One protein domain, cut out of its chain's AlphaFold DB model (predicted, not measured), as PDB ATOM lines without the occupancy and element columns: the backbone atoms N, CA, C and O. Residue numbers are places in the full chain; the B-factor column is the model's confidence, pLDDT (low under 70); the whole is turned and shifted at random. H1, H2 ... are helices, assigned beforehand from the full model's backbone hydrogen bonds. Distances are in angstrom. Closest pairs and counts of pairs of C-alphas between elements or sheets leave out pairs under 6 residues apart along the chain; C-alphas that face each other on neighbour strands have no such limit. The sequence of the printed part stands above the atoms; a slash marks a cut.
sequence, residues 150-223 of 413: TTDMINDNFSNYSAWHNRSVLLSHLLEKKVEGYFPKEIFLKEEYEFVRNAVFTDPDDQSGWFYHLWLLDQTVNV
ATOM      1  N   THR A 150     159.245 141.505 161.311       97.31
ATOM      2  CA  THR A 150     159.356 142.907 161.756       97.31
ATOM      3  C   THR A 150     160.281 143.052 162.962       97.31
ATOM      4  O   THR A 150     161.096 143.970 162.959       97.31
ATOM      5  N   THR A 151     160.222 142.128 163.927       97.62
ATOM      6  CA  THR A 151     161.127 142.087 165.084       97.62
ATOM      7  C   THR A 151     162.582 141.979 164.634       97.62
ATOM      8  O   THR A 151     163.411 142.778 165.055       97.62
ATOM      9  N   ASP A 152     162.894 141.057 163.720       96.56
ATOM     10  CA  ASP A 152     164.247 140.870 163.190       96.56
ATOM     11  C   ASP A 152     164.756 142.139 162.483       96.56
ATOM     12  O   ASP A 152     165.896 142.552 162.680       96.56
ATOM     13  N   MET A 153     163.897 142.793 161.692       95.62
ATOM     14  CA  MET A 153     164.235 144.029 160.974       95.62
ATOM     15  C   MET A 153     164.432 145.239 161.901       95.62
ATOM     16  O   MET A 153     165.178 146.147 161.536       95.62
ATOM     17  N   ILE A 154     163.748 145.273 163.049       96.94
ATOM     18  CA  ILE A 154     163.910 146.300 164.090       96.94
ATOM     19  C   ILE A 154     165.184 146.038 164.894       96.94
ATOM     20  O   ILE A 154     165.949 146.960 165.135       96.94
ATOM     21  N   ASN A 155     165.457 144.785 165.257       95.94
ATOM     22  CA  ASN A 155     166.670 144.427 165.994       95.94
ATOM     23  C   ASN A 155     167.945 144.664 165.168       95.94
ATOM     24  O   ASN A 155     168.974 145.029 165.729       95.94
ATOM     25  N   ASP A 156     167.886 144.477 163.845       94.62
ATOM     26  CA  ASP A 156     168.989 144.821 162.933       94.62
ATOM     27  C   ASP A 156     169.193 146.344 162.818       94.62
ATOM     28  O   ASP A 156     170.321 146.820 162.690       94.62
ATOM     29  N   ASN A 157     168.106 147.121 162.867       94.25
ATOM     30  CA  ASN A 157     168.141 148.580 162.820       94.25
ATOM     31  C   ASN A 157     166.878 149.185 163.454       94.25
ATOM     32  O   ASN A 157     165.831 149.280 162.801       94.25
ATOM     33  N   PHE A 158     166.987 149.651 164.699       94.88
ATOM     34  CA  PHE A 158     165.846 150.188 165.443       94.88
ATOM     35  C   PHE A 158     165.320 151.511 164.854       94.88
ATOM     36  O   PHE A 158     164.147 151.821 165.026       94.88
ATOM     37  N   SER A 159     166.117 152.232 164.055       95.25
ATOM     38  CA  SER A 159     165.691 153.411 163.279       95.25
ATOM     39  C   SER A 159     164.872 153.066 162.025       95.25
ATOM     40  O   SER A 159     164.577 153.918 161.178       95.25
ATOM     41  N   ASN A 160     164.527 151.792 161.813       95.50
ATOM     42  CA  ASN A 160     163.752 151.367 160.655       95.50
ATOM     43  C   ASN A 160     162.250 151.624 160.843       95.50
ATOM     44  O   ASN A 160     161.468 150.705 161.097       95.50
ATOM     45  N   TYR A 161     161.818 152.865 160.598       95.94
ATOM     46  CA  TYR A 161     160.400 153.248 160.605       95.94
ATOM     47  C   TYR A 161     159.493 152.314 159.788       95.94
ATOM     48  O   TYR A 161     158.355 152.052 160.169       95.94
ATOM     49  N   SER A 162     159.975 151.774 158.660       96.06
ATOM     50  CA  SER A 162     159.149 150.876 157.844       96.06
ATOM     51  C   SER A 162     158.830 149.567 158.566       96.06
ATOM     52  O   SER A 162     157.728 149.051 158.394       96.06
ATOM     53  N   ALA A 163     159.752 149.039 159.373       97.00
ATOM     54  CA  ALA A 163     159.505 147.835 160.159       97.00
ATOM     55  C   ALA A 163     158.511 148.109 161.298       97.00
ATOM     56  O   ALA A 163     157.517 147.391 161.400       97.00
ATOM     57  N   TRP A 164     158.699 149.204 162.047       97.88
ATOM     58  CA  TRP A 164     157.757 149.663 163.077       97.88
ATOM     59  C   TRP A 164     156.342 149.875 162.533       97.88
ATOM     60  O   TRP A 164     155.373 149.350 163.078       97.88
ATOM     61  N   HIS A 165     156.216 150.577 161.406       96.75
ATOM     62  CA  HIS A 165     154.927 150.809 160.763       96.75
ATOM     63  C   HIS A 165     154.268 149.508 160.280       96.75
ATOM     64  O   HIS A 165     153.064 149.328 160.425       96.75
ATOM     65  N   ASN A 166     155.032 148.573 159.702       96.06
ATOM     66  CA  ASN A 166     154.450 147.288 159.298       96.06
ATOM     67  C   ASN A 166     154.006 146.465 160.512       96.06
ATOM     68  O   ASN A 166     152.968 145.814 160.432       96.06
ATOM     69  N   ARG A 167     154.746 146.525 161.626       97.44
ATOM     70  CA  ARG A 167     154.359 145.874 162.881       97.44
ATOM     71  C   ARG A 167     153.040 146.433 163.413       97.44
ATOM     72  O   ARG A 167     152.146 145.647 163.711       97.44
ATOM     73  N   SER A 168     152.879 147.759 163.466       96.69
ATOM     74  CA  SER A 168     151.629 148.374 163.945       96.69
ATOM     75  C   SER A 168     150.437 148.030 163.053       96.69
ATOM     76  O   SER A 168     149.376 147.689 163.560       96.69
ATOM     77  N   VAL A 169     150.616 148.014 161.727       94.12
ATOM     78  CA  VAL A 169     149.565 147.595 160.783       94.12
ATOM     79  C   VAL A 169     149.153 146.133 160.994       94.12
ATOM     80  O   VAL A 169     147.960 145.834 160.972       94.12
ATOM     81  N   LEU A 170     150.113 145.223 161.201       94.31
ATOM     82  CA  LEU A 170     149.820 143.811 161.479       94.31
ATOM     83  C   LEU A 170     149.044 143.653 162.790       94.31
ATOM     84  O   LEU A 170     148.005 142.996 162.808       94.31
ATOM     85  N   LEU A 171     149.505 144.298 163.863       94.75
ATOM     86  CA  LEU A 171     148.845 144.234 165.167       94.75
ATOM     87  C   LEU A 171     147.450 144.868 165.139       94.75
ATOM     88  O   LEU A 171     146.515 144.266 165.651       94.75
ATOM     89  N   SER A 172     147.263 146.020 164.485       91.81
ATOM     90  CA  SER A 172     145.933 146.623 164.312       91.81
ATOM     91  C   SER A 172     144.953 145.665 163.631       91.81
ATOM     92  O   SER A 172     143.828 145.514 164.094       91.81
ATOM     93  N   HIS A 173     145.385 144.944 162.594       89.50
ATOM     94  CA  HIS A 173     144.541 143.950 161.923       89.50
ATOM     95  C   HIS A 173     144.195 142.752 162.818       89.50
ATOM     96  O   HIS A 173     143.069 142.251 162.784       89.50
ATOM     97  N   LEU A 174     145.145 142.295 163.637       89.75
ATOM     98  CA  LEU A 174     144.917 141.235 164.626       89.75
ATOM     99  C   LEU A 174     143.927 141.680 165.712       89.75
ATOM    100  O   LEU A 174     143.049 140.900 166.101       89.75
ATOM    101  N   LEU A 175     144.015 142.946 166.137       86.12
ATOM    102  CA  LEU A 175     143.089 143.568 167.081       86.12
ATOM    103  C   LEU A 175     141.676 143.674 166.500       86.12
ATOM    104  O   LEU A 175     140.715 143.224 167.120       86.12
ATOM    105  N   GLU A 176     141.540 144.204 165.285       83.62
ATOM    106  CA  GLU A 176     140.251 144.319 164.592       83.62
ATOM    107  C   GLU A 176     139.557 142.957 164.441       83.62
ATOM    108  O   GLU A 176     138.345 142.839 164.632       83.62
ATOM    109  N   LYS A 177     140.331 141.906 164.150       83.62
ATOM    110  CA  LYS A 177     139.827 140.538 163.974       83.62
ATOM    111  C   LYS A 177     139.566 139.772 165.264       83.62
ATOM    112  O   LYS A 177     139.030 138.666 165.187       83.62
ATOM    113  N   LYS A 178     139.935 140.317 166.424       81.88
ATOM    114  CA  LYS A 178     139.806 139.634 167.718       81.88
ATOM    115  C   LYS A 178     140.480 138.260 167.754       81.88
ATOM    116  O   LYS A 178     139.911 137.301 168.267       81.88
ATOM    117  N   VAL A 179     141.678 138.163 167.173       83.25
ATOM    118  CA  VAL A 179     142.436 136.903 167.117       83.25
ATOM    119  C   VAL A 179     142.834 136.460 168.529       83.25
ATOM    120  O   VAL A 179     143.292 137.267 169.341       83.25
ATOM    121  N   GLU A 180     142.649 135.172 168.824       82.44
ATOM    122  CA  GLU A 180     143.040 134.561 170.098       82.44
ATOM    123  C   GLU A 180     144.543 134.765 170.361       82.44
ATOM    124  O   GLU A 180     145.359 134.646 169.450       82.44
ATOM    125  N   GLY A 181     144.909 135.119 171.597       79.88
ATOM    126  CA  GLY A 181     146.288 135.452 171.982       79.88
ATOM    127  C   GLY A 181     146.630 136.947 171.930       79.88
ATOM    128  O   GLY A 181     147.515 137.382 172.656       79.88
ATOM    129  N   TYR A 182     145.876 137.752 171.171       82.56
ATOM    130  CA  TYR A 182     146.000 139.222 171.149       82.56
ATOM    131  C   TYR A 182     144.908 139.918 171.980       82.56
ATOM    132  O   TYR A 182     144.819 141.145 172.023       82.56
ATOM    133  N   PHE A 183     144.072 139.118 172.651       77.25
ATOM    134  CA  PHE A 183     143.055 139.556 173.596       77.25
ATOM    135  C   PHE A 183     143.163 138.758 174.902       77.25
ATOM    136  O   PHE A 183     143.334 137.539 174.846       77.25
ATOM    137  N   PRO A 184     143.003 139.410 176.065       77.94
ATOM    138  CA  PRO A 184     142.718 140.837 176.247       77.94
ATOM    139  C   PRO A 184     143.983 141.693 175.961       77.94
ATOM    140  O   PRO A 184     145.105 141.183 176.034       77.94
ATOM    141  N   LYS A 185     143.815 142.947 175.502       83.81
ATOM    142  CA  LYS A 185     144.907 143.734 174.880       83.81
ATOM    143  C   LYS A 185     146.088 143.993 175.821       83.81
ATOM    144  O   LYS A 185     147.219 144.181 175.388       83.81
ATOM    145  N   GLU A 186     145.805 143.999 177.113       86.56
ATOM    146  CA  GLU A 186     146.691 144.351 178.212       86.56
ATOM    147  C   GLU A 186     147.971 143.511 178.230       86.56
ATOM    148  O   GLU A 186     149.039 144.017 178.569       86.56
ATOM    149  N   ILE A 187     147.861 142.233 177.855       84.44
ATOM    150  CA  ILE A 187     148.977 141.289 177.907       84.44
ATOM    151  C   ILE A 187     150.000 141.628 176.821       84.44
ATOM    152  O   ILE A 187     151.156 141.897 177.138       84.44
ATOM    153  N   PHE A 188     149.576 141.670 175.556       88.00
ATOM    154  CA  PHE A 188     150.508 141.897 174.451       88.00
ATOM    155  C   PHE A 188     150.984 143.359 174.397       88.00
ATOM    156  O   PHE A 188     152.142 143.606 174.077       88.00
ATOM    157  N   LEU A 189     150.135 144.340 174.750       92.44
ATOM    158  CA  LEU A 189     150.549 145.748 174.767       92.44
ATOM    159  C   LEU A 189     151.697 145.972 175.747       92.44
ATOM    160  O   LEU A 189     152.615 146.720 175.430       92.44
ATOM    161  N   LYS A 190     151.688 145.293 176.902       91.75
ATOM    162  CA  LYS A 190     152.800 145.358 177.854       91.75
ATOM    163  C   LYS A 190     154.115 144.908 177.211       91.75
ATOM    164  O   LYS A 190     155.120 145.590 177.373       91.75
ATOM    165  N   GLU A 191     154.103 143.804 176.468       93.19
ATOM    166  CA  GLU A 191     155.287 143.305 175.756       93.19
ATOM    167  C   GLU A 191     155.768 144.293 174.681       93.19
ATOM    168  O   GLU A 191     156.968 144.546 174.573       93.19
ATOM    169  N   GLU A 192     154.849 144.913 173.935       96.38
ATOM    170  CA  GLU A 192     155.198 145.923 172.927       96.38
ATOM    171  C   GLU A 192     155.746 147.223 173.535       96.38
ATOM    172  O   GLU A 192     156.649 147.832 172.957       96.38
ATOM    173  N   TYR A 193     155.253 147.639 174.709       96.38
ATOM    174  CA  TYR A 193     155.819 148.773 175.446       96.38
ATOM    175  C   TYR A 193     157.260 148.491 175.883       96.38
ATOM    176  O   TYR A 193     158.137 149.315 175.635       96.38
ATOM    177  N   GLU A 194     157.540 147.315 176.462       94.44
ATOM    178  CA  GLU A 194     158.924 146.925 176.780       94.44
ATOM    179  C   GLU A 194     159.806 146.917 175.524       94.44
ATOM    180  O   GLU A 194     160.942 147.396 175.535       94.44
ATOM    181  N   PHE A 195     159.271 146.408 174.411       96.38
ATOM    182  CA  PHE A 195     160.009 146.314 173.159       96.38
ATOM    183  C   PHE A 195     160.378 147.687 172.582       96.38
ATOM    184  O   PHE A 195     161.535 147.900 172.213       96.38
ATOM    185  N   VAL A 196     159.436 148.637 172.535       96.94
ATOM    186  CA  VAL A 196     159.715 149.983 172.007       96.94
ATOM    187  C   VAL A 196     160.592 150.809 172.945       96.94
ATOM    188  O   VAL A 196     161.438 151.561 172.458       96.94
ATOM    189  N   ARG A 197     160.461 150.639 174.270       94.50
ATOM    190  CA  ARG A 197     161.309 151.347 175.244       94.50
ATOM    191  C   ARG A 197     162.782 151.029 175.039       94.50
ATOM    192  O   ARG A 197     163.588 151.951 175.055       94.50
ATOM    193  N   ASN A 198     163.128 149.775 174.736       92.62
ATOM    194  CA  ASN A 198     164.511 149.412 174.410       92.62
ATOM    195  C   ASN A 198     165.078 150.255 173.255       92.62
ATOM    196  O   ASN A 198     166.230 150.673 173.323       92.62
ATOM    197  N   ALA A 199     164.287 150.534 172.215       94.44
ATOM    198  CA  ALA A 199     164.724 151.372 171.098       94.44
ATOM    199  C   ALA A 199     164.824 152.852 171.495       94.44
ATOM    200  O   ALA A 199     165.862 153.474 171.285       94.44
ATOM    201  N   VAL A 200     163.774 153.390 172.119       94.38
ATOM    202  CA  VAL A 200     163.689 154.811 172.489       94.38
ATOM    203  C   VAL A 200     164.738 155.205 173.533       94.38
ATOM    204  O   VAL A 200     165.292 156.294 173.471       94.38
ATOM    205  N   PHE A 201     165.051 154.321 174.481       92.50
ATOM    206  CA  PHE A 201     166.049 154.596 175.518       92.50
ATOM    207  C   PHE A 201     167.478 154.398 174.996       92.50
ATOM    208  O   PHE A 201     168.420 154.937 175.572       92.50
ATOM    209  N   THR A 202     167.650 153.636 173.909       91.81
ATOM    210  CA  THR A 202     168.951 153.489 173.241       91.81
ATOM    211  C   THR A 202     169.312 154.745 172.449       91.81
ATOM    212  O   THR A 202     170.467 155.166 172.481       91.81
ATOM    213  N   ASP A 203     168.346 155.340 171.746       91.81
ATOM    214  CA  ASP A 203     168.525 156.590 171.003       91.81
ATOM    215  C   ASP A 203     167.237 157.433 171.070       91.81
ATOM    216  O   ASP A 203     166.316 157.227 170.271       91.81
ATOM    217  N   PRO A 204     167.141 158.374 172.025       91.50
ATOM    218  CA  PRO A 204     165.937 159.177 172.218       91.50
ATOM    219  C   PRO A 204     165.680 160.173 171.081       91.50
ATOM    220  O   PRO A 204     164.551 160.650 170.955       91.50
ATOM    221  N   ASP A 205     166.669 160.467 170.231       91.19
ATOM    222  CA  ASP A 205     166.494 161.343 169.068       91.19
ATOM    223  C   ASP A 205     165.877 160.598 167.864       91.19
ATOM    224  O   ASP A 205     165.346 161.229 166.938       91.19
ATOM    225  N   ASP A 206     165.889 159.255 167.860       94.12
ATOM    226  CA  ASP A 206     165.273 158.461 166.798       94.12
ATOM    227  C   ASP A 206     163.742 158.463 166.889       94.12
ATOM    228  O   ASP A 206     163.111 157.845 167.744       94.12
ATOM    229  N   GLN A 207     163.107 159.104 165.913       96.06
ATOM    230  CA  GLN A 207     161.651 159.258 165.881       96.06
ATOM    231  C   GLN A 207     160.885 157.959 165.591       96.06
ATOM    232  O   GLN A 207     159.669 157.913 165.784       96.06
ATOM    233  N   SER A 208     161.538 156.907 165.087       96.31
ATOM    234  CA  SER A 208     160.838 155.711 164.605       96.31
ATOM    235  C   SER A 208     160.166 154.957 165.745       96.31
ATOM    236  O   SER A 208     158.987 154.611 165.629       96.31
ATOM    237  N   GLY A 209     160.897 154.763 166.848       96.69
ATOM    238  CA  GLY A 209     160.360 154.184 168.078       96.69
ATOM    239  C   GLY A 209     159.234 155.043 168.658       96.69
ATOM    240  O   GLY A 209     158.167 154.523 168.974       96.69
ATOM    241  N   TRP A 210     159.402 156.367 168.680       96.44
ATOM    242  CA  TRP A 210     158.379 157.294 169.178       96.44
ATOM    243  C   TRP A 210     157.062 157.236 168.402       96.44
ATOM    244  O   TRP A 210     155.992 157.237 169.003       96.44
ATOM    245  N   PHE A 211     157.096 157.134 167.070       97.38
ATOM    246  CA  PHE A 211     155.862 156.971 166.294       97.38
ATOM    247  C   PHE A 211     155.135 155.659 166.612       97.38
ATOM    248  O   PHE A 211     153.904 155.628 166.617       97.38
ATOM    249  N   TYR A 212     155.876 154.581 166.872       98.12
ATOM    250  CA  TYR A 212     155.286 153.315 167.302       98.12
ATOM    251  C   TYR A 212     154.731 153.402 168.729       98.12
ATOM    252  O   TYR A 212     153.633 152.921 168.997       98.12
ATOM    253  N   HIS A 213     155.438 154.097 169.621       97.12
ATOM    254  CA  HIS A 213     154.986 154.389 170.979       97.12
ATOM    255  C   HIS A 213     153.682 155.198 171.002       97.12
ATOM    256  O   HIS A 213     152.738 154.816 171.687       97.12
ATOM    257  N   LEU A 214     153.561 156.235 170.165       95.75
ATOM    258  CA  LEU A 214     152.312 156.990 169.994       95.75
ATOM    259  C   LEU A 214     151.149 156.095 169.549       95.75
ATOM    260  O   LEU A 214     150.023 156.266 170.014       95.75
ATOM    261  N   TRP A 215     151.413 155.123 168.671       96.44
ATOM    262  CA  TRP A 215     150.408 154.136 168.283       96.44
ATOM    263  C   TRP A 215     150.007 153.228 169.460       96.44
ATOM    264  O   TRP A 215     148.816 152.971 169.631       96.44
ATOM    265  N   LEU A 216     150.948 152.791 170.308       95.94
ATOM    266  CA  LEU A 216     150.634 152.011 171.518       95.94
ATOM    267  C   LEU A 216     149.780 152.802 172.514       95.94
ATOM    268  O   LEU A 216     148.816 152.260 173.067       95.94
ATOM    269  N   LEU A 217     150.095 154.087 172.705       93.94
ATOM    270  CA  LEU A 217     149.289 154.987 173.526       93.94
ATOM    271  C   LEU A 217     147.867 155.075 172.971       93.94
ATOM    272  O   LEU A 217     146.917 154.854 173.716       93.94
ATOM    273  N   ASP A 218     147.701 155.284 171.665       90.19
ATOM    274  CA  ASP A 218     146.385 155.284 171.018       90.19
ATOM    275  C   ASP A 218     145.611 153.975 171.282       90.19
ATOM    276  O   ASP A 218     144.453 154.016 171.702       90.19
ATOM    277  N   GLN A 219     146.266 152.810 171.176       88.69
ATOM    278  CA  GLN A 219     145.633 151.518 171.490       88.69
ATOM    279  C   GLN A 219     145.248 151.363 172.971       88.69
ATOM    280  O   GLN A 219     144.329 150.606 173.297       88.69
ATOM    281  N   THR A 220     145.945 152.068 173.863       88.50
ATOM    282  CA  THR A 220     145.733 152.031 175.315       88.50
ATOM    283  C   THR A 220     144.595 152.965 175.721       88.50
ATOM    284  O   THR A 220     143.650 152.547 176.395       88.50
ATOM    285  N   VAL A 221     144.649 154.229 175.289       83.12
ATOM    286  CA  VAL A 221     143.701 155.266 175.717       83.12
ATOM    287  C   VAL A 221     142.348 155.115 175.023       83.12
ATOM    288  O   VAL A 221     141.320 155.360 175.660       83.12
ATOM    289  N   ASN A 222     142.309 154.653 173.766       75.31
ATOM    290  CA  ASN A 222     141.049 154.527 173.038       75.31
ATOM    291  C   ASN A 222     140.070 153.594 173.755       75.31
ATOM    292  O   ASN A 222     140.383 152.462 174.137       75.31
ATOM    293  N   VAL A 223     138.864 154.108 173.982       68.06
ATOM    294  CA  VAL A 223     137.778 153.371 174.620       68.06
ATOM    295  C   VAL A 223     137.096 152.544 173.539       68.06
ATOM    296  O   VAL A 223     136.596 153.100 172.572       68.06
TER     297      VAL A 223
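This is residues 150 to 223 of the 413 residues of an uncharacterized protein of Helianthus annuus (UniProt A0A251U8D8). Look for two helical hairpins, H1 with H2 and H3 with H4, set side by side as a loose bundle of four helices; seen along its length, H1, H2, H4 and H3 follow one another round four corners. H1 is short and lines one part of the length, while H2, H3 and H4 make the long axis. The printed part has 74 residues with four named helices, H1 to H4 along the chain, and no named strand; its class is all helix. The whole is compact, with a radius of gyration of the C-alphas of 12.0 A and spans of 33 by 22 by 15 A.

Begin at H1, residues 150 to 156, which touches H2, residues 161 to 176, at H2's residues 163 to 167 alone. Their closest C-alphas, those of Thr 150 and Ala 163, are 5.2 A apart. This hairpin runs opposite ways at a shallow tilt of 24 degrees. H3, residues 185 to 202, is near H2, with 5 pairs of C-alphas within 10 A, and near H1, with 6. H4, residues 207 to 221, makes a hairpin with H3, opposite ways at a shallow tilt of 24 degrees; their closest C-alphas, those of Val 200 and Gly 209, are 5.6 A apart. H4 also touches H2, at H2's residues 161 to 168 alone, the same way at a shallow tilt of 16 degrees; the closest C-alphas, those of Tyr 161 and Ser 208, are 4.7 A apart. H1 and H4 are apart. In H1, H2 and H4 every O i to N i+4 pair is within hydrogen-bond range; in H3, 12 of 14 are.

Find C-alpha 150 at (159.356, 142.907, 161.756), where H1 begins. From C-alpha 161 at (160.400, 153.248, 160.605), H2 runs 22.4 A to C-alpha 176. H3 covers 26.0 A from C-alpha 185 to C-alpha 202, and H4 covers 20.9 A, ending at C-alpha 221 at (143.701, 155.266, 175.717).

The two C-alphas farthest apart, those of Glu 180 and Asp 205, are 35.6 A apart. The links H1 to H2 and H3 to H4 are tight, and H2 to H3 is short. The printed part has no cut; its mean pLDDT is 91.7, with residue 223 under 70.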